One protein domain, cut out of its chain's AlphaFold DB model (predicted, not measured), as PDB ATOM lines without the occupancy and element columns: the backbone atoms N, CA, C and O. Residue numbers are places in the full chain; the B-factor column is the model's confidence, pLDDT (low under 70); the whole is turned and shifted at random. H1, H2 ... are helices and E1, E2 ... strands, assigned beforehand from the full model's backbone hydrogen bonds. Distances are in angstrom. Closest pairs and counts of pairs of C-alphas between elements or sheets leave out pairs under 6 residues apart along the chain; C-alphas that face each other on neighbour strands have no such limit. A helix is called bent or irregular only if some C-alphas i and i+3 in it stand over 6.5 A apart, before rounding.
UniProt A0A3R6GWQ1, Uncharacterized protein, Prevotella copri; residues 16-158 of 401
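This is residues 16 to 158 of the 401 residues of an uncharacterized protein of Prevotella copri (UniProt A0A3R6GWQ1). One six-stranded sheet, curled like part of a barrel, folds back on itself so that E1, E6 and E5 face E3 and E4, with E2 as the hinge. The long helix H3 runs lengthwise over E5 and E6, while the shorter H2 sits by E1 and E3. The printed part has 143 residues, with three named helices and six named strands in the order H1 E1 E2 E3 E4 H2 E5 E6 H3; the class is mixed, helices and strands. The sheet's order is E1 E6 E5 E2 E3 E4, all antiparallel. The whole is compact, with a radius of gyration of the C-alphas of 15.7 A, and spans 53 by 37 by 26 A.

Start at H1, residues 22 to 25, which only grazes the sheet. Next comes E1, residues 26 to 30, an edge strand; its neighbour is E6, residues 111 to 120, where N 29 and O 117 are 2.8 A apart, within hydrogen-bond range. E2, residues 46 to 54, bends by 58 degrees at residue 49. With E3, residues 65 to 69, and E4, residues 74 to 77, it forms a meander, each strand the antiparallel neighbour of the one before; look for N 53 and O 66 at 2.9 A, and N 67 and O 76 at 2.8 A. H2, residues 80 to 90, is on the sheet at a height of 8.2 A; its closest C-alphas to E3 are those of Gln 83 and Ile 65, 7.0 A apart. E5, residues 95 to 105, pairs with E2 at N 48 and O 99, 2.8 A, and forms a hairpin with E6, at N 100 and O 116, 2.8 A. H3, residues 127 to 158, lies over E6 and E5 at a height of 8.2 A, along the strands, at 1 degree to E5 on the local plane; its closest C-alphas to E5 are those of Ile 149 and Thr 102, 5.9 A apart. H2 and H3 are apart. O i to N i+4 pairs are within hydrogen-bond range in 5 of 7 for H2 and 26 of 28 for H3; H1 is too short for such a pair.

Find C-alpha 22, where H1 begins, at (294.950, 364.206, 289.511). E2 measures 24.5 A, E5 30.7 A and E6 29.4 A from first to last C-alpha. H3, 47.0 A long, ends at C-alpha 158, (279.723, 399.748, 279.984). H2 is irregular, C-alphas 81 and 84 being 7.3 A apart; H3 is only just irregular, C-alphas 154 and 157 being 6.7 A apart.

The C-alphas farthest apart, those of Gly 16 and Thr 158, are 52.8 A apart. The printed part has no cut, and the link from E1 to E2 is long, with 15 residues. The mean pLDDT of the printed part is 81.5; 34 residues are under 70, among them 138 to 158.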
ATOM      1  N   GLY A  16     307.123 356.131 290.612       83.56
ATOM      2  CA  GLY A  16     307.202 356.283 292.071       83.56
ATOM      3  C   GLY A  16     306.965 357.710 292.595       83.56
ATOM      4  O   GLY A  16     306.828 357.894 293.802       83.56
ATOM      5  N   GLU A  17     306.923 358.722 291.721       86.12
ATOM      6  CA  GLU A  17     306.557 360.097 292.074       86.12
ATOM      7  C   GLU A  17     305.036 360.350 292.046       86.12
ATOM      8  O   GLU A  17     304.602 361.395 292.544       86.12
ATOM      9  N   LYS A  18     304.236 359.418 291.504       88.06
ATOM     10  CA  LYS A  18     302.773 359.525 291.386       88.06
ATOM     11  C   LYS A  18     302.107 359.523 292.759       88.06
ATOM     12  O   LYS A  18     302.314 358.607 293.555       88.06
ATOM     13  N   GLN A  19     301.273 360.526 293.042       83.56
ATOM     14  CA  GLN A  19     300.568 360.634 294.331       83.56
ATOM     15  C   GLN A  19     299.176 359.989 294.337       83.56
ATOM     16  O   GLN A  19     298.510 359.963 295.379       83.56
ATOM     17  N   GLY A  20     298.748 359.450 293.195       73.00
ATOM     18  CA  GLY A  20     297.554 358.615 293.067       73.00
ATOM     19  C   GLY A  20     296.245 359.385 292.877       73.00
ATOM     20  O   GLY A  20     295.187 358.765 292.932       73.00
ATOM     21  N   SER A  21     296.288 360.704 292.660       86.50
ATOM     22  CA  SER A  21     295.120 361.481 292.225       86.50
ATOM     23  C   SER A  21     295.517 362.722 291.423       86.50
ATOM     24  O   SER A  21     296.498 363.394 291.749       86.50
ATOM     25  N   ILE A  22     294.704 363.067 290.415       80.31
ATOM     26  CA  ILE A  22     294.950 364.206 289.511       80.31
ATOM     27  C   ILE A  22     295.127 365.514 290.296       80.31
ATOM     28  O   ILE A  22     296.002 366.313 289.985       80.31
ATOM     29  N   GLU A  23     294.361 365.714 291.368       84.25
ATOM     30  CA  GLU A  23     294.442 366.909 292.223       84.25
ATOM     31  C   GLU A  23     295.798 367.079 292.921       84.25
ATOM     32  O   GLU A  23     296.218 368.200 293.189       84.25
ATOM     33  N   LYS A  24     296.487 365.978 293.234       89.31
ATOM     34  CA  LYS A  24     297.813 366.010 293.868       89.31
ATOM     35  C   LYS A  24     298.948 366.068 292.851       89.31
ATOM     36  O   LYS A  24     300.033 366.558 293.165       89.31
ATOM     37  N   ASP A  25     298.689 365.560 291.652       91.44
ATOM     38  CA  ASP A  25     299.642 365.514 290.544       91.44
ATOM     39  C   ASP A  25     299.523 366.734 289.611       91.44
ATOM     40  O   ASP A  25     300.250 366.837 288.625       91.44
ATOM     41  N   THR A  26     298.667 367.700 289.952       91.75
ATOM     42  CA  THR A  26     298.532 368.976 289.245       91.75
ATOM     43  C   THR A  26     298.697 370.156 290.196       91.75
ATOM     44  O   THR A  26     298.489 370.047 291.404       91.75
ATOM     45  N   LEU A  27     299.110 371.304 289.657       91.19
ATOM     46  CA  LEU A  27     299.232 372.537 290.429       91.19
ATOM     47  C   LEU A  27     298.787 373.743 289.607       91.19
ATOM     48  O   LEU A  27     299.432 374.100 288.623       91.19
ATOM     49  N   ARG A  28     297.724 374.415 290.054       90.75
ATOM     50  CA  ARG A  28     297.238 375.654 289.440       90.75
ATOM     51  C   ARG A  28     297.873 376.887 290.071       90.75
ATOM     52  O   ARG A  28     297.910 377.023 291.292       90.75
ATOM     53  N   ILE A  29     298.338 377.809 289.235       89.12
ATOM     54  CA  ILE A  29     299.011 379.035 289.665       89.12
ATOM     55  C   ILE A  29     298.773 380.193 288.693       89.12
ATOM     56  O   ILE A  29     298.550 379.997 287.501       89.12
ATOM     57  N   LYS A  30     298.829 381.427 289.199       89.56
ATOM     58  CA  LYS A  30     298.743 382.641 288.382       89.56
ATOM     59  C   LYS A  30     300.068 382.942 287.678       89.56
ATOM     60  O   LYS A  30     301.123 382.943 288.312       89.56
ATOM     61  N   VAL A  31     299.999 383.292 286.395       91.25
ATOM     62  CA  VAL A  31     301.148 383.731 285.594       91.25
ATOM     63  C   VAL A  31     301.337 385.239 285.763       91.25
ATOM     64  O   VAL A  31     300.436 386.036 285.491       91.25
ATOM     65  N   SER A  32     302.516 385.655 286.221       90.69
ATOM     66  CA  SER A  32     302.853 387.068 286.416       90.69
ATOM     67  C   SER A  32     303.632 387.642 285.245       90.69
ATOM     68  O   SER A  32     304.408 386.954 284.595       90.69
ATOM     69  N   GLY A  33     303.433 388.932 284.980       88.25
ATOM     70  CA  GLY A  33     304.150 389.638 283.917       88.25
ATOM     71  C   GLY A  33     303.608 389.414 282.502       88.25
ATOM     72  O   GLY A  33     304.214 389.897 281.555       88.25
ATOM     73  N   ILE A  34     302.450 388.769 282.335       89.44
ATOM     74  CA  ILE A  34     301.924 388.421 281.005       89.44
ATOM     75  C   ILE A  34     301.758 389.597 280.038       89.44
ATOM     76  O   ILE A  34     302.059 389.477 278.854       89.44
ATOM     77  N   ASN A  35     301.399 390.772 280.547       87.38
ATOM     78  CA  ASN A  35     301.256 391.987 279.739       87.38
ATOM     79  C   ASN A  35     302.587 392.565 279.216       87.38
ATOM     80  O   ASN A  35     302.560 393.503 278.426       87.38
ATOM     81  N   PHE A  36     303.744 392.052 279.651       90.44
ATOM     82  CA  PHE A  36     305.045 392.380 279.047       90.44
ATOM     83  C   PHE A  36     305.366 391.497 277.835       90.44
ATOM     84  O   PHE A  36     306.277 391.814 277.074       90.44
ATOM     85  N   HIS A  37     304.626 390.400 277.661       88.25
ATOM     86  CA  HIS A  37     304.934 389.350 276.694       88.25
ATOM     87  C   HIS A  37     303.820 389.094 275.675       88.25
ATOM     88  O   HIS A  37     304.079 388.529 274.612       88.25
ATOM     89  N   THR A  38     302.589 389.516 275.970       79.75
ATOM     90  CA  THR A  38     301.435 389.391 275.075       79.75
ATOM     91  C   THR A  38     300.680 390.709 274.966       79.75
ATOM     92  O   THR A  38     300.761 391.571 275.844       79.75
ATOM     93  N   LYS A  39     299.937 390.867 273.867       79.31
ATOM     94  CA  LYS A  39     299.016 391.989 273.679       79.31
ATOM     95  C   LYS A  39     297.601 391.584 274.100       79.31
ATOM     96  O   LYS A  39     297.247 390.415 273.934       79.31
ATOM     97  N   PRO A  40     296.789 392.513 274.626       71.50
ATOM     98  CA  PRO A  40     295.391 392.259 274.954       71.50
ATOM     99  C   PRO A  40     294.525 392.238 273.689       71.50
ATOM    100  O   PRO A  40     293.749 393.152 273.431       71.50
ATOM    101  N   GLU A  41     294.715 391.205 272.874       69.06
ATOM    102  CA  GLU A  41     294.040 390.987 271.595       69.06
ATOM    103  C   GLU A  41     293.447 389.568 271.575       69.06
ATOM    104  O   GLU A  41     294.016 388.643 272.156       69.06
ATOM    105  N   ALA A  42     292.322 389.382 270.875       54.78
ATOM    106  CA  ALA A  42     291.544 388.137 270.886       54.78
ATOM    107  C   ALA A  42     292.331 386.883 270.461       54.78
ATOM    108  O   ALA A  42     292.055 385.781 270.922       54.78
ATOM    109  N   ASN A  43     293.356 387.035 269.620       61.16
ATOM    110  CA  ASN A  43     294.244 385.946 269.202       61.16
ATOM    111  C   ASN A  43     295.157 385.415 270.326       61.16
ATOM    112  O   ASN A  43     295.722 384.329 270.175       61.16
ATOM    113  N   PHE A  44     295.319 386.160 271.423       63.09
ATOM    114  CA  PHE A  44     296.063 385.736 272.610       63.09
ATOM    115  C   PHE A  44     295.160 385.197 273.721       63.09
ATOM    116  O   PHE A  44     295.691 384.735 274.725       63.09
ATOM    117  N   TRP A  45     293.833 385.242 273.569       74.88
ATOM    118  CA  TRP A  45     292.892 384.746 274.573       74.88
ATOM    119  C   TRP A  45     292.496 383.291 274.303       74.88
ATOM    120  O   TRP A  45     292.464 382.836 273.158       74.88
ATOM    121  N   GLY A  46     292.206 382.557 275.372       66.56
ATOM    122  CA  GLY A  46     291.819 381.150 275.333       66.56
ATOM    123  C   GLY A  46     292.812 380.234 276.043       66.56
ATOM    124  O   GLY A  46     293.584 380.664 276.901       66.56
ATOM    125  N   VAL A  47     292.757 378.949 275.694       70.12
ATOM    126  CA  VAL A  47     293.551 377.887 276.322       70.12
ATOM    127  C   VAL A  47     294.678 377.438 275.400       70.12
ATOM    128  O   VAL A  47     294.486 377.265 274.194       70.12
ATOM    129  N   PHE A  48     295.859 377.246 275.979       79.44
ATOM    130  CA  PHE A  48     297.090 376.894 275.286       79.44
ATOM    131  C   PHE A  48     297.845 375.801 276.041       79.44
ATOM    132  O   PHE A  48     297.764 375.717 277.267       79.44
ATOM    133  N   THR A  49     298.632 375.006 275.320       81.88
ATOM    134  CA  THR A  49     299.644 374.139 275.932       81.88
ATOM    135  C   THR A  49     300.971 374.869 276.067       81.88
ATOM    136  O   THR A  49     301.289 375.795 275.308       81.88
ATOM    137  N   GLY A  50     301.739 374.462 277.066       89.69
ATOM    138  CA  GLY A  50     303.033 375.042 277.360       89.69
ATOM    139  C   GLY A  50     303.807 374.235 278.388       89.69
ATOM    140  O   GLY A  50     303.392 373.149 278.779       89.69
ATOM    141  N   CYS A  51     304.909 374.794 278.870       94.62
ATOM    142  CA  CYS A  51     305.705 374.225 279.948       94.62
ATOM    143  C   CYS A  51     306.186 375.300 280.928       94.62
ATOM    144  O   CYS A  51     306.209 376.497 280.624       94.62
ATOM    145  N   ILE A  52     306.581 374.862 282.121       97.06
ATOM    146  CA  ILE A  52     307.361 375.671 283.057       97.06
ATOM    147  C   ILE A  52     308.835 375.339 282.932       97.06
ATOM    148  O   ILE A  52     309.189 374.172 282.807       97.06
ATOM    149  N   LYS A  53     309.702 376.342 283.044       95.25
ATOM    150  CA  LYS A  53     311.151 376.147 282.982       95.25
ATOM    151  C   LYS A  53     311.878 377.059 283.961       95.25
ATOM    152  O   LYS A  53     311.504 378.218 284.128       95.25
ATOM    153  N   THR A  54     312.917 376.542 284.611       95.31
ATOM    154  CA  THR A  54     313.805 377.344 285.463       95.31
ATOM    155  C   THR A  54     314.694 378.254 284.611       95.31
ATOM    156  O   THR A  54     315.230 377.845 283.582       95.31
ATOM    157  N   GLU A  55     314.869 379.498 285.050       94.56
ATOM    158  CA  GLU A  55     315.630 380.539 284.355       94.56
ATOM    159  C   GLU A  55     316.813 381.014 285.219       94.56
ATOM    160  O   GLU A  55     316.840 382.162 285.669       94.56
ATOM    161  N   PRO A  56     317.828 380.159 285.461       92.25
ATOM    162  CA  PRO A  56     318.942 380.483 286.360       92.25
ATOM    163  C   PRO A  56     319.799 381.659 285.873       92.25
ATOM    164  O   PRO A  56     320.505 382.283 286.661       92.25
ATOM    165  N   ASN A  57     319.727 381.971 284.576       93.12
ATOM    166  CA  ASN A  57     320.442 383.078 283.946       93.12
ATOM    167  C   ASN A  57     319.606 384.368 283.870       93.12
ATOM    168  O   ASN A  57     320.018 385.321 283.204       93.12
ATOM    169  N   ASN A  58     318.424 384.413 284.494       92.81
ATOM    170  CA  ASN A  58     317.601 385.614 284.503       92.81
ATOM    171  C   ASN A  58     318.341 386.755 285.235       92.81
ATOM    172  O   ASN A  58     318.793 386.569 286.366       92.81
ATOM    173  N   PRO A  59     318.462 387.948 284.624       90.81
ATOM    174  CA  PRO A  59     319.285 389.033 285.160       90.81
ATOM    175  C   PRO A  59     318.711 389.698 286.423       90.81
ATOM    176  O   PRO A  59     319.412 390.482 287.060       90.81
ATOM    177  N   TYR A  60     317.454 389.420 286.779       93.06
ATOM    178  CA  TYR A  60     316.767 390.023 287.924       93.06
ATOM    179  C   TYR A  60     316.535 389.040 289.075       93.06
ATOM    180  O   TYR A  60     316.473 389.460 290.232       93.06
ATOM    181  N   ASP A  61     316.378 387.749 288.772       93.00
ATOM    182  CA  ASP A  61     316.059 386.716 289.755       93.00
ATOM    183  C   ASP A  61     316.547 385.336 289.300       93.00
ATOM    184  O   ASP A  61     315.942 384.711 288.434       93.00
ATOM    185  N   THR A  62     317.613 384.825 289.917       93.06
ATOM    186  CA  THR A  62     318.196 383.515 289.579       93.06
ATOM    187  C   THR A  62     317.279 382.331 289.900       93.06
ATOM    188  O   THR A  62     317.558 381.218 289.467       93.06
ATOM    189  N   ASN A  63     316.201 382.545 290.660       94.12
ATOM    190  CA  ASN A  63     315.200 381.523 290.978       94.12
ATOM    191  C   ASN A  63     313.945 381.640 290.099       94.12
ATOM    192  O   ASN A  63     312.950 380.957 290.349       94.12
ATOM    193  N   ALA A  64     313.970 382.501 289.076       96.12
ATOM    194  CA  ALA A  64     312.840 382.693 288.185       96.12
ATOM    195  C   ALA A  64     312.411 381.371 287.530       96.12
ATOM    196  O   ALA A  64     313.228 380.578 287.060       96.12
ATOM    197  N   ILE A  65     311.097 381.160 287.470       97.81
ATOM    198  CA  ILE A  65     310.475 380.045 286.756       97.81
ATOM    199  C   ILE A  65     309.549 380.664 285.716       97.81
ATOM    200  O   ILE A  65     308.587 381.349 286.076       97.81
ATOM    201  N   GLY A  66     309.884 380.489 284.442       96.81
ATOM    202  CA  GLY A  66     309.130 381.014 283.310       96.81
ATOM    203  C   GLY A  66     308.022 380.063 282.867       96.81
ATOM    204  O   GLY A  66     308.182 378.847 282.941       96.81
ATOM    205  N   PHE A  67     306.917 380.628 282.386       97.12
ATOM    206  CA  PHE A  67     305.871 379.924 281.648       97.12
ATOM    207  C   PHE A  67     306.076 380.150 280.159       97.12
ATOM    208  O   PHE A  67     306.104 381.295 279.707       97.12
ATOM    209  N   TYR A  68     306.169 379.069 279.402       94.12
ATOM    210  CA  TYR A  68     306.404 379.089 277.969       94.12
ATOM    211  C   TYR A  68     305.257 378.406 277.252       94.12
ATOM    212  O   TYR A  68     304.800 377.355 277.681       94.12
ATOM    213  N   LYS A  69     304.804 378.979 276.143       86.94
ATOM    214  CA  LYS A  69     303.917 378.286 275.212       86.94
ATOM    215  C   LYS A  69     304.714 377.244 274.418       86.94
ATOM    216  O   LYS A  69     305.933 377.349 274.303       86.94
ATOM    217  N   THR A  70     304.035 376.262 273.832       80.88
ATOM    218  CA  THR A  70     304.656 375.196 273.021       80.88
ATOM    219  C   THR A  70     305.516 375.710 271.855       80.88
ATOM    220  O   THR A  70     306.475 375.053 271.461       80.88
ATOM    221  N   ASP A  71     305.224 376.901 271.325       79.81
ATOM    222  CA  ASP A  71     306.032 377.569 270.292       79.81
ATOM    223  C   ASP A  71     307.313 378.242 270.836       79.81
ATOM    224  O   ASP A  71     308.075 378.843 270.078       79.81
ATOM    225  N   GLY A  72     307.574 378.128 272.141       86.88
ATOM    226  CA  GLY A  72     308.718 378.717 272.831       86.88
ATOM    227  C   GLY A  72     308.507 380.167 273.268       86.88
ATOM    228  O   GLY A  72     309.420 380.756 273.848       86.88
ATOM    229  N   GLN A  73     307.333 380.766 273.030       90.94
ATOM    230  CA  GLN A  73     307.038 382.114 273.507       90.94
ATOM    231  C   GLN A  73     306.968 382.137 275.041       90.94
ATOM    232  O   GLN A  73     306.110 381.494 275.642       90.94
ATOM    233  N   LEU A  74     307.830 382.935 275.677       94.31
ATOM    234  CA  LEU A  74     307.708 383.272 277.097       94.31
ATOM    235  C   LEU A  74     306.415 384.062 277.317       94.31
ATOM    236  O   LEU A  74     306.204 385.082 276.668       94.31
ATOM    237  N   LEU A  75     305.576 383.611 278.244       92.12
ATOM    238  CA  LEU A  75     304.311 384.249 278.608       92.12
ATOM    239  C   LEU A  75     304.379 384.974 279.949       92.12
ATOM    240  O   LEU A  75     303.522 385.804 280.226       92.12
ATOM    241  N   GLY A  76     305.360 384.676 280.795       94.62
ATOM    242  CA  GLY A  76     305.500 385.296 282.108       94.62
ATOM    243  C   GLY A  76     306.206 384.381 283.095       94.62
ATOM    244  O   GLY A  76     306.856 383.420 282.701       94.62
ATOM    245  N   PHE A  77     306.069 384.676 284.383       96.38
ATOM    246  CA  PHE A  77     306.817 384.017 285.449       96.38
ATOM    247  C   PHE A  77     305.933 383.634 286.635       96.38
ATOM    248  O   PHE A  77     304.878 384.228 286.877       96.38
ATOM    249  N   VAL A  78     306.402 382.663 287.412       93.25
ATOM    250  CA  VAL A  78     305.897 382.381 288.759       93.25
ATOM    251  C   VAL A  78     306.157 383.588 289.668       93.25
ATOM    252  O   VAL A  78     307.229 384.194 289.621       93.25
ATOM    253  N   GLN A  79     305.175 383.936 290.505       88.31
ATOM    254  CA  GLN A  79     305.331 384.983 291.522       88.31
ATOM    255  C   GLN A  79     306.455 384.640 292.488       88.31
ATOM    256  O   GLN A  79     306.576 383.488 292.901       88.31
ATOM    257  N   LYS A  80     307.244 385.641 292.878       89.50
ATOM    258  CA  LYS A  80     308.447 385.444 293.691       89.50
ATOM    259  C   LYS A  80     308.162 384.679 294.984       89.50
ATOM    260  O   LYS A  80     308.911 383.785 295.354       89.50
ATOM    261  N   GLU A  81     307.032 384.964 295.616       91.56
ATOM    262  CA  GLU A  81     306.595 384.347 296.870       91.56
ATOM    263  C   GLU A  81     306.161 382.878 296.704       91.56
ATOM    264  O   GLU A  81     306.088 382.139 297.682       91.56
ATOM    265  N   LEU A  82     305.869 382.445 295.472       91.56
ATOM    266  CA  LEU A  82     305.412 381.093 295.141       91.56
ATOM    267  C   LEU A  82     306.499 380.235 294.480       91.56
ATOM    268  O   LEU A  82     306.272 379.044 294.261       91.56
ATOM    269  N   GLN A  83     307.675 380.797 294.178       90.69
ATOM    270  CA  GLN A  83     308.764 380.085 293.501       90.69
ATOM    271  C   GLN A  83     309.214 378.848 294.280       90.69
ATOM    272  O   GLN A  83     309.291 377.772 293.697       90.69
ATOM    273  N   ASP A  84     309.416 378.956 295.597       93.31
ATOM    274  CA  ASP A  84     309.811 377.813 296.433       93.31
ATOM    275  C   ASP A  84     308.758 376.699 296.421       93.31
ATOM    276  O   ASP A  84     309.086 375.511 296.380       93.31
ATOM    277  N   TYR A  85     307.476 377.072 296.421       94.56
ATOM    278  CA  TYR A  85     306.369 376.122 296.385       94.56
ATOM    279  C   TYR A  85     306.292 375.389 295.039       94.56
ATOM    280  O   TYR A  85     306.226 374.157 295.011       94.56
ATOM    281  N   VAL A  86     306.393 376.122 293.926       92.50
ATOM    282  CA  VAL A  86     306.434 375.533 292.580       92.50
ATOM    283  C   VAL A  86     307.697 374.702 292.380       92.50
ATOM    284  O   VAL A  86     307.634 373.625 291.789       92.50
ATOM    285  N   ASN A  87     308.840 375.140 292.906       92.81
ATOM    286  CA  ASN A  87     310.090 374.394 292.824       92.81
ATOM    287  C   ASN A  87     310.030 373.107 293.660       92.81
ATOM    288  O   ASN A  87     310.503 372.064 293.224       92.81
ATOM    289  N   LYS A  88     309.368 373.122 294.825       93.44
ATOM    290  CA  LYS A  88     309.103 371.905 295.608       93.44
ATOM    291  C   LYS A  88     308.184 370.934 294.863       93.44
ATOM    292  O   LYS A  88     308.386 369.723 294.944       93.44
ATOM    293  N   PHE A  89     307.186 371.449 294.146       93.62
ATOM    294  CA  PHE A  89     306.290 370.635 293.329       93.62
ATOM    295  C   PHE A  89     307.015 370.024 292.120       93.62
ATOM    296  O   PHE A  89     306.923 368.815 291.913       93.62
ATOM    297  N   SER A  90     307.757 370.834 291.362       93.00
ATOM    298  CA  SER A  90     308.439 370.444 290.116       93.00
ATOM    299  C   SER A  90     309.799 369.778 290.316       93.00
ATOM    300  O   SER A  90     310.307 369.127 289.406       93.00
ATOM    301  N   LYS A  91     310.411 369.939 291.494       92.31
ATOM    302  CA  LYS A  91     311.798 369.551 291.792       92.31
ATOM    303  C   LYS A  91     312.802 370.140 290.788       92.31
ATOM    304  O   LYS A  91     313.787 369.493 290.446       92.31
ATOM    305  N   GLY A  92     312.522 371.347 290.289       88.88
ATOM    306  CA  GLY A  92     313.343 372.054 289.301       88.88
ATOM    307  C   GLY A  92     313.283 371.488 287.878       88.88
ATOM    308  O   GLY A  92     314.037 371.953 287.024       88.88
ATOM    309  N   LYS A  93     312.419 370.498 287.617       91.88
ATOM    310  CA  LYS A  93     312.230 369.901 286.288       91.88
ATOM    311  C   LYS A  93     311.340 370.786 285.412       91.88
ATOM    312  O   LYS A  93     310.443 371.465 285.914       91.88
ATOM    313  N   GLU A  94     311.581 370.738 284.103       94.81
ATOM    314  CA  GLU A  94     310.628 371.245 283.113       94.81
ATOM    315  C   GLU A  94     309.384 370.353 283.150       94.81
ATOM    316  O   GLU A  94     309.515 369.130 283.137       94.81
ATOM    317  N   LEU A  95     308.202 370.957 283.276       94.25
ATOM    318  CA  LEU A  95     306.924 370.244 283.341       94.25
ATOM    319  C   LEU A  95     305.912 370.894 282.410       94.25
ATOM    320  O   LEU A  95     305.878 372.121 282.285       94.25
ATOM    321  N   ASP A  96     305.063 370.074 281.805       92.00
ATOM    322  CA  ASP A  96     303.976 370.525 280.947       92.00
ATOM    323  C   ASP A  96     302.891 371.265 281.736       92.00
ATOM    324  O   ASP A  96     302.698 371.061 282.935       92.00
ATOM    325  N   CYS A  97     302.168 372.157 281.065       91.00
ATOM    326  CA  CYS A  97     301.058 372.885 281.656       91.00
ATOM    327  C   CYS A  97     299.981 373.262 280.632       91.00
ATOM    328  O   CYS A  97     300.252 373.454 279.445       91.00
ATOM    329  N   VAL A  98     298.747 373.395 281.123       83.44
ATOM    330  CA  VAL A  98     297.634 374.036 280.409       83.44
ATOM    331  C   VAL A  98     297.553 375.482 280.879       83.44
ATOM    332  O   VAL A  98     297.491 375.730 282.082       83.44
ATOM    333  N   ILE A  99     297.552 376.437 279.955       86.69
ATOM    334  CA  ILE A  99     297.588 377.874 280.239       86.69
ATOM    335  C   ILE A  99     296.313 378.517 279.698       86.69
ATOM    336  O   ILE A  99     296.073 378.487 278.495       86.69
ATOM    337  N   ALA A 100     295.525 379.135 280.572       81.56
ATOM    338  CA  ALA A 100     294.439 380.028 280.186       81.56
ATOM    339  C   ALA A 100     294.932 381.473 280.194       81.56
ATOM    340  O   ALA A 100     295.509 381.925 281.185       81.56
ATOM    341  N   ILE A 101     294.673 382.197 279.107       81.69
ATOM    342  CA  ILE A 101     294.879 383.642 279.004       81.69
ATOM    343  C   ILE A 101     293.516 384.280 278.763       81.69
ATOM    344  O   ILE A 101     292.840 383.954 277.788       81.69
ATOM    345  N   THR A 102     293.121 385.203 279.631       76.06
ATOM    346  CA  THR A 102     291.819 385.872 279.567       76.06
ATOM    347  C   THR A 102     291.988 387.385 279.707       76.06
ATOM    348  O   THR A 102     292.943 387.857 280.342       76.06
ATOM    349  N   PRO A 103     291.109 388.180 279.087       77.94
ATOM    350  CA  PRO A 103     291.106 389.622 279.256       77.94
ATOM    351  C   PRO A 103     290.464 390.044 280.582       77.94
ATOM    352  O   PRO A 103     289.590 389.373 281.122       77.94
ATOM    353  N   PHE A 104     290.877 391.203 281.093       82.56
ATOM    354  CA  PHE A 104     290.194 391.911 282.173       82.56
ATOM    355  C   PHE A 104     290.393 393.425 282.041       82.56
ATOM    356  O   PHE A 104     291.343 393.895 281.406       82.56
ATOM    357  N   ILE A 105     289.521 394.205 282.679       79.94
ATOM    358  CA  ILE A 105     289.654 395.663 282.763       79.94
ATOM    359  C   ILE A 105     290.429 396.005 284.035       79.94
ATOM    360  O   ILE A 105     289.997 395.719 285.154       79.94
ATOM    361  N   SER A 106     291.600 396.620 283.894       80.94
ATOM    362  CA  SER A 106     292.361 397.090 285.048       80.94
ATOM    363  C   SER A 106     291.750 398.355 285.658       80.94
ATOM    364  O   SER A 106     290.944 399.047 285.045       80.94
ATOM    365  N   LYS A 107     292.164 398.698 286.886       83.50
ATOM    366  CA  LYS A 107     291.636 399.860 287.636       83.50
ATOM    367  C   LYS A 107     291.770 401.206 286.906       83.50
ATOM    368  O   LYS A 107     291.060 402.145 287.239       83.50
ATOM    369  N   ASP A 108     292.692 401.311 285.951       83.25
ATOM    370  CA  ASP A 108     292.897 402.468 285.069       83.25
ATOM    371  C   ASP A 108     292.025 402.427 283.795       83.25
ATOM    372  O   ASP A 108     292.255 403.214 282.879       83.25
ATOM    373  N   GLY A 109     291.049 401.516 283.716       77.25
ATOM    374  CA  GLY A 109     290.098 401.391 282.608       77.25
ATOM    375  C   GLY A 109     290.679 400.770 281.335       77.25
ATOM    376  O   GLY A 109     290.061 400.856 280.278       77.25
ATOM    377  N   LYS A 110     291.877 400.176 281.402       82.25
ATOM    378  CA  LYS A 110     292.539 399.559 280.244       82.25
ATOM    379  C   LYS A 110     292.279 398.060 280.196       82.25
ATOM    380  O   LYS A 110     292.326 397.391 281.224       82.25
ATOM    381  N   VAL A 111     292.094 397.527 278.992       79.94
ATOM    382  CA  VAL A 111     292.085 396.077 278.774       79.94
ATOM    383  C   VAL A 111     293.498 395.537 278.975       79.94
ATOM    384  O   VAL A 111     294.465 396.067 278.421       79.94
ATOM    385  N   ARG A 112     293.620 394.487 279.782       81.19
ATOM    386  CA  ARG A 112     294.867 393.773 280.059       81.19
ATOM    387  C   ARG A 112     294.617 392.273 280.051       81.19
ATOM    388  O   ARG A 112     293.494 391.826 280.236       81.19
ATOM    389  N   ASN A 113     295.681 391.500 279.887       82.88
ATOM    390  CA  ASN A 113     295.641 390.049 280.000       82.88
ATOM    391  C   ASN A 113     295.905 389.615 281.440       82.88
ATOM    392  O   ASN A 113     296.812 390.129 282.103       82.88
ATOM    393  N   GLN A 114     295.161 388.627 281.906       84.31
ATOM    394  CA  GLN A 114     295.531 387.788 283.036       84.31
ATOM    395  C   GLN A 114     295.731 386.358 282.545       84.31
ATOM    396  O   GLN A 114     295.257 385.986 281.474       84.31
ATOM    397  N   ALA A 115     296.476 385.566 283.307       88.00
ATOM    398  CA  ALA A 115     296.641 384.162 282.987       88.00
ATOM    399  C   ALA A 115     296.824 383.296 284.221       88.00
ATOM    400  O   ALA A 115     297.425 383.709 285.220       88.00
ATOM    401  N   TYR A 116     296.350 382.066 284.088       89.25
ATOM    402  CA  TYR A 116     296.547 380.983 285.034       89.25
ATOM    403  C   TYR A 116     297.077 379.773 284.279       89.25
ATOM    404  O   TYR A 116     296.670 379.509 283.151       89.25
ATOM    405  N   ALA A 117     297.981 379.040 284.909       92.81
ATOM    406  CA  ALA A 117     298.536 377.811 284.380       92.81
ATOM    407  C   ALA A 117     298.292 376.673 285.367       92.81
ATOM    408  O   ALA A 117     298.517 376.837 286.568       92.81
ATOM    409  N   THR A 118     297.863 375.526 284.858       92.69
ATOM    410  CA  THR A 118     297.805 374.271 285.603       92.69
ATOM    411  C   THR A 118     298.963 373.396 285.150       92.69
ATOM    412  O   THR A 118     298.967 372.896 284.029       92.69
ATOM    413  N   ILE A 119     299.967 373.266 286.013       94.50
ATOM    414  CA  ILE A 119     301.159 372.437 285.819       94.50
ATOM    415  C   ILE A 119     300.759 370.974 285.999       94.50
ATOM    416  O   ILE A 119     300.059 370.647 286.958       94.50
ATOM    417  N   LEU A 120     301.209 370.116 285.093       90.25
ATOM    418  CA  LEU A 120     300.866 368.703 285.008       90.25
ATOM    419  C   LEU A 120     302.090 367.838 285.319       90.25
ATOM    420  O   LEU A 120     303.214 368.166 284.938       90.25
ATOM    421  N   LYS A 121     301.867 366.709 285.989       91.56
ATOM    422  CA  LYS A 121     302.870 365.659 286.159       91.56
ATOM    423  C   LYS A 121     302.455 364.428 285.376       91.56
ATOM    424  O   LYS A 121     301.545 363.711 285.784       91.56
ATOM    425  N   PHE A 122     303.150 364.181 284.275       85.12
ATOM    426  CA  PHE A 122     303.045 362.921 283.552       85.12
ATOM    427  C   PHE A 122     304.041 361.914 284.106       85.12
ATOM    428  O   PHE A 122     305.132 362.285 284.546       85.12
ATOM    429  N   PHE A 123     303.657 360.644 284.093       84.94
ATOM    430  CA  PHE A 123     304.453 359.556 284.641       84.94
ATOM    431  C   PHE A 123     304.808 358.558 283.542       84.94
ATOM    432  O   PHE A 123     304.021 358.358 282.618       84.94
ATOM    433  N   GLU A 124     305.999 357.972 283.649       80.75
ATOM    434  CA  GLU A 124     306.511 356.969 282.710       80.75
ATOM    435  C   GLU A 124     305.475 355.866 282.458       80.75
ATOM    436  O   GLU A 124     304.914 355.311 283.404       80.75
ATOM    437  N   ASP A 125     305.224 355.577 281.179       72.94
ATOM    438  CA  ASP A 125     304.349 354.501 280.698       72.94
ATOM    439  C   ASP A 125     302.889 354.532 281.208       72.94
ATOM    440  O   ASP A 125     302.141 353.572 281.022       72.94
ATOM    441  N   ASP A 126     302.438 355.647 281.795       73.38
ATOM    442  CA  ASP A 126     301.082 355.813 282.338       73.38
ATOM    443  C   ASP A 126     300.219 356.723 281.447       73.38
ATOM    444  O   ASP A 126     299.737 357.795 281.835       73.38
ATOM    445  N   VAL A 127     300.077 356.301 280.188       65.31
ATOM    446  CA  VAL A 127     299.398 357.056 279.121       65.31
ATOM    447  C   VAL A 127     297.911 357.258 279.420       65.31
ATOM    448  O   VAL A 127     297.367 358.327 279.135       65.31
ATOM    449  N   GLU A 128     297.250 356.267 280.024       67.75
ATOM    450  CA  GLU A 128     295.834 356.353 280.400       67.75
ATOM    451  C   GLU A 128     295.611 357.464 281.434       67.75
ATOM    452  O   GLU A 128     294.757 358.332 281.240       67.75
ATOM    453  N   TYR A 129     296.446 357.514 282.476       72.12
ATOM    454  CA  TYR A 129     296.370 358.555 283.497       72.12
ATOM    455  C   TYR A 129     296.736 359.940 282.957       72.12
ATOM    456  O   TYR A 129     296.080 360.928 283.289       72.12
ATOM    457  N   ALA A 130     297.752 360.026 282.091       63.69
ATOM    458  CA  ALA A 130     298.104 361.274 281.415       63.69
ATOM    459  C   ALA A 130     296.937 361.795 280.559       63.69
ATOM    460  O   ALA A 130     296.615 362.982 280.603       63.69
ATOM    461  N   THR A 131     296.254 360.903 279.838       61.88
ATOM    462  CA  THR A 131     295.093 361.236 279.001       61.88
ATOM    463  C   THR A 131     293.901 361.694 279.841       61.88
ATOM    464  O   THR A 131     293.274 362.705 279.521       61.88
ATOM    465  N   GLU A 132     293.594 360.998 280.940       69.56
ATOM    466  CA  GLU A 132     292.548 361.405 281.885       69.56
ATOM    467  C   GLU A 132     292.840 362.795 282.472       69.56
ATOM    468  O   GLU A 132     291.968 363.669 282.475       69.56
ATOM    469  N   MET A 133     294.085 363.024 282.904       75.38
ATOM    470  CA  MET A 133     294.541 364.303 283.443       75.38
ATOM    471  C   MET A 133     294.403 365.431 282.418       75.38
ATOM    472  O   MET A 133     293.837 366.472 282.744       75.38
ATOM    473  N   ILE A 134     294.881 365.236 281.186       66.69
ATOM    474  CA  ILE A 134     294.789 366.249 280.125       66.69
ATOM    475  C   ILE A 134     293.331 366.605 279.856       66.69
ATOM    476  O   ILE A 134     293.010 367.791 279.819       66.69
ATOM    477  N   ASN A 135     292.457 365.608 279.701       61.94
ATOM    478  CA  ASN A 135     291.046 365.839 279.402       61.94
ATOM    479  C   ASN A 135     290.360 366.625 280.520       61.94
ATOM    480  O   ASN A 135     289.773 367.673 280.254       61.94
ATOM    481  N   ARG A 136     290.499 366.169 281.772       68.56
ATOM    482  CA  ARG A 136     289.869 366.815 282.929       68.56
ATOM    483  C   ARG A 136     290.369 368.244 283.122       68.56
ATOM    484  O   ARG A 136     289.572 369.163 283.251       68.56
ATOM    485  N   ILE A 137     291.687 368.451 283.104       74.06
ATOM    486  CA  ILE A 137     292.255 369.783 283.328       74.06
ATOM    487  C   ILE A 137     291.937 370.729 282.170       74.06
ATOM    488  O   ILE A 137     291.674 371.905 282.404       74.06
ATOM    489  N   THR A 138     291.949 370.245 280.931       62.66
ATOM    490  CA  THR A 138     291.591 371.068 279.770       62.66
ATOM    491  C   THR A 138     290.128 371.495 279.815       62.66
ATOM    492  O   THR A 138     289.833 372.648 279.504       62.66
ATOM    493  N   GLU A 139     289.224 370.602 280.223       62.69
ATOM    494  CA  GLU A 139     287.808 370.914 280.422       62.69
ATOM    495  C   GLU A 139     287.618 371.958 281.531       62.69
ATOM    496  O   GLU A 139     287.001 372.997 281.292       62.69
ATOM    497  N   ASP A 140     288.220 371.740 282.704       63.59
ATOM    498  CA  ASP A 140     288.131 372.657 283.846       63.59
ATOM    499  C   ASP A 140     288.686 374.051 283.496       63.59
ATOM    500  O   ASP A 140     288.027 375.075 283.685       63.59
ATOM    501  N   VAL A 141     289.895 374.105 282.930       65.31
ATOM    502  CA  VAL A 141     290.556 375.364 282.554       65.31
ATOM    503  C   VAL A 141     289.833 376.051 281.393       65.31
ATOM    504  O   VAL A 141     289.755 377.281 281.367       65.31
ATOM    505  N   GLY A 142     289.294 375.282 280.446       51.84
ATOM    506  CA  GLY A 142     288.496 375.794 279.336       51.84
ATOM    507  C   GLY A 142     287.209 376.463 279.801       51.84
ATOM    508  O   GLY A 142     286.929 377.582 279.372       51.84
ATOM    509  N   ASN A 143     286.475 375.824 280.712       55.34
ATOM    510  CA  ASN A 143     285.251 376.378 281.290       55.34
ATOM    511  C   ASN A 143     285.521 377.671 282.070       55.34
ATOM    512  O   ASN A 143     284.795 378.649 281.910       55.34
ATOM    513  N   ASP A 144     286.590 377.715 282.864       62.59
ATOM    514  CA  ASP A 144     286.955 378.932 283.593       62.59
ATOM    515  C   ASP A 144     287.341 380.074 282.646       62.59
ATOM    516  O   ASP A 144     286.880 381.205 282.810       62.59
ATOM    517  N   ALA A 145     288.162 379.781 281.632       57.50
ATOM    518  CA  ALA A 145     288.595 380.781 280.662       57.50
ATOM    519  C   ALA A 145     287.410 381.367 279.888       57.50
ATOM    520  O   ALA A 145     287.337 382.578 279.683       57.50
ATOM    521  N   PHE A 146     286.475 380.503 279.501       56.28
ATOM    522  CA  PHE A 146     285.217 380.877 278.878       56.28
ATOM    523  C   PHE A 146     284.418 381.841 279.756       56.28
ATOM    524  O   PHE A 146     284.090 382.932 279.309       56.28
ATOM    525  N   ILE A 147     284.171 381.486 281.025       59.19
ATOM    526  CA  ILE A 147     283.389 382.321 281.950       59.19
ATOM    527  C   ILE A 147     284.015 383.714 282.080       59.19
ATOM    528  O   ILE A 147     283.304 384.718 282.050       59.19
ATOM    529  N   GLU A 148     285.341 383.781 282.214       61.50
ATOM    530  CA  GLU A 148     286.067 385.046 282.343       61.50
ATOM    531  C   GLU A 148     286.005 385.899 281.066       61.50
ATOM    532  O   GLU A 148     285.786 387.108 281.160       61.50
ATOM    533  N   ILE A 149     286.159 385.292 279.884       58.53
ATOM    534  CA  ILE A 149     286.047 385.992 278.593       58.53
ATOM    535  C   ILE A 149     284.623 386.515 278.398       58.53
ATOM    536  O   ILE A 149     284.448 387.712 278.175       58.53
ATOM    537  N   THR A 150     283.607 385.676 278.597       57.12
ATOM    538  CA  THR A 150     282.201 386.082 278.479       57.12
ATOM    539  C   THR A 150     281.855 387.200 279.465       57.12
ATOM    540  O   THR A 150     281.101 388.119 279.146       57.12
ATOM    541  N   HIS A 151     282.390 387.148 280.691       68.25
ATOM    542  CA  HIS A 151     282.207 388.219 281.671       68.25
ATOM    543  C   HIS A 151     282.829 389.533 281.186       68.25
ATOM    544  O   HIS A 151     282.178 390.575 281.226       68.25
ATOM    545  N   PHE A 152     284.064 389.486 280.688       66.06
ATOM    546  CA  PHE A 152     284.737 390.653 280.128       66.06
ATOM    547  C   PHE A 152     283.981 391.247 278.928       66.06
ATOM    548  O   PHE A 152     283.811 392.465 278.851       66.06
ATOM    549  N   GLU A 153     283.479 390.411 278.019       62.62
ATOM    550  CA  GLU A 153     282.706 390.857 276.856       62.62
ATOM    551  C   GLU A 153     281.388 391.533 277.251       62.62
ATOM    552  O   GLU A 153     280.986 392.509 276.620       62.62
ATOM    553  N   LYS A 154     280.755 391.089 278.344       67.12
ATOM    554  CA  LYS A 154     279.569 391.741 278.926       67.12
ATOM    555  C   LYS A 154     279.879 393.085 279.589       67.12
ATOM    556  O   LYS A 154     279.016 393.958 279.611       67.12
ATOM    557  N   GLU A 155     281.081 393.266 280.134       68.62
ATOM    558  CA  GLU A 155     281.506 394.528 280.757       68.62
ATOM    559  C   GLU A 155     281.986 395.570 279.733       68.62
ATOM    560  O   GLU A 155     281.867 396.773 279.982       68.62
ATOM    561  N   LEU A 156     282.472 395.147 278.560       58.53
ATOM    562  CA  LEU A 156     282.991 396.026 277.504       58.53
ATOM    563  C   LEU A 156     282.034 397.174 277.089       58.53
ATOM    564  O   LEU A 156     282.505 398.309 276.989       58.53
ATOM    565  N   PRO A 157     280.710 396.957 276.909       51.06
ATOM    566  CA  PRO A 157     279.754 398.004 276.527       51.06
ATOM    567  C   PRO A 157     279.521 399.070 277.607       51.06
ATOM    568  O   PRO A 157     279.000 400.142 277.314       51.06
ATOM    569  N   THR A 158     279.891 398.799 278.865       51.44
ATOM    570  CA  THR A 158     279.723 399.748 279.984       51.44
ATOM    571  C   THR A 158     280.869 400.755 280.095       51.44
ATOM    572  O   THR A 158     280.760 401.767 280.794       51.44
TER     573      THR A 158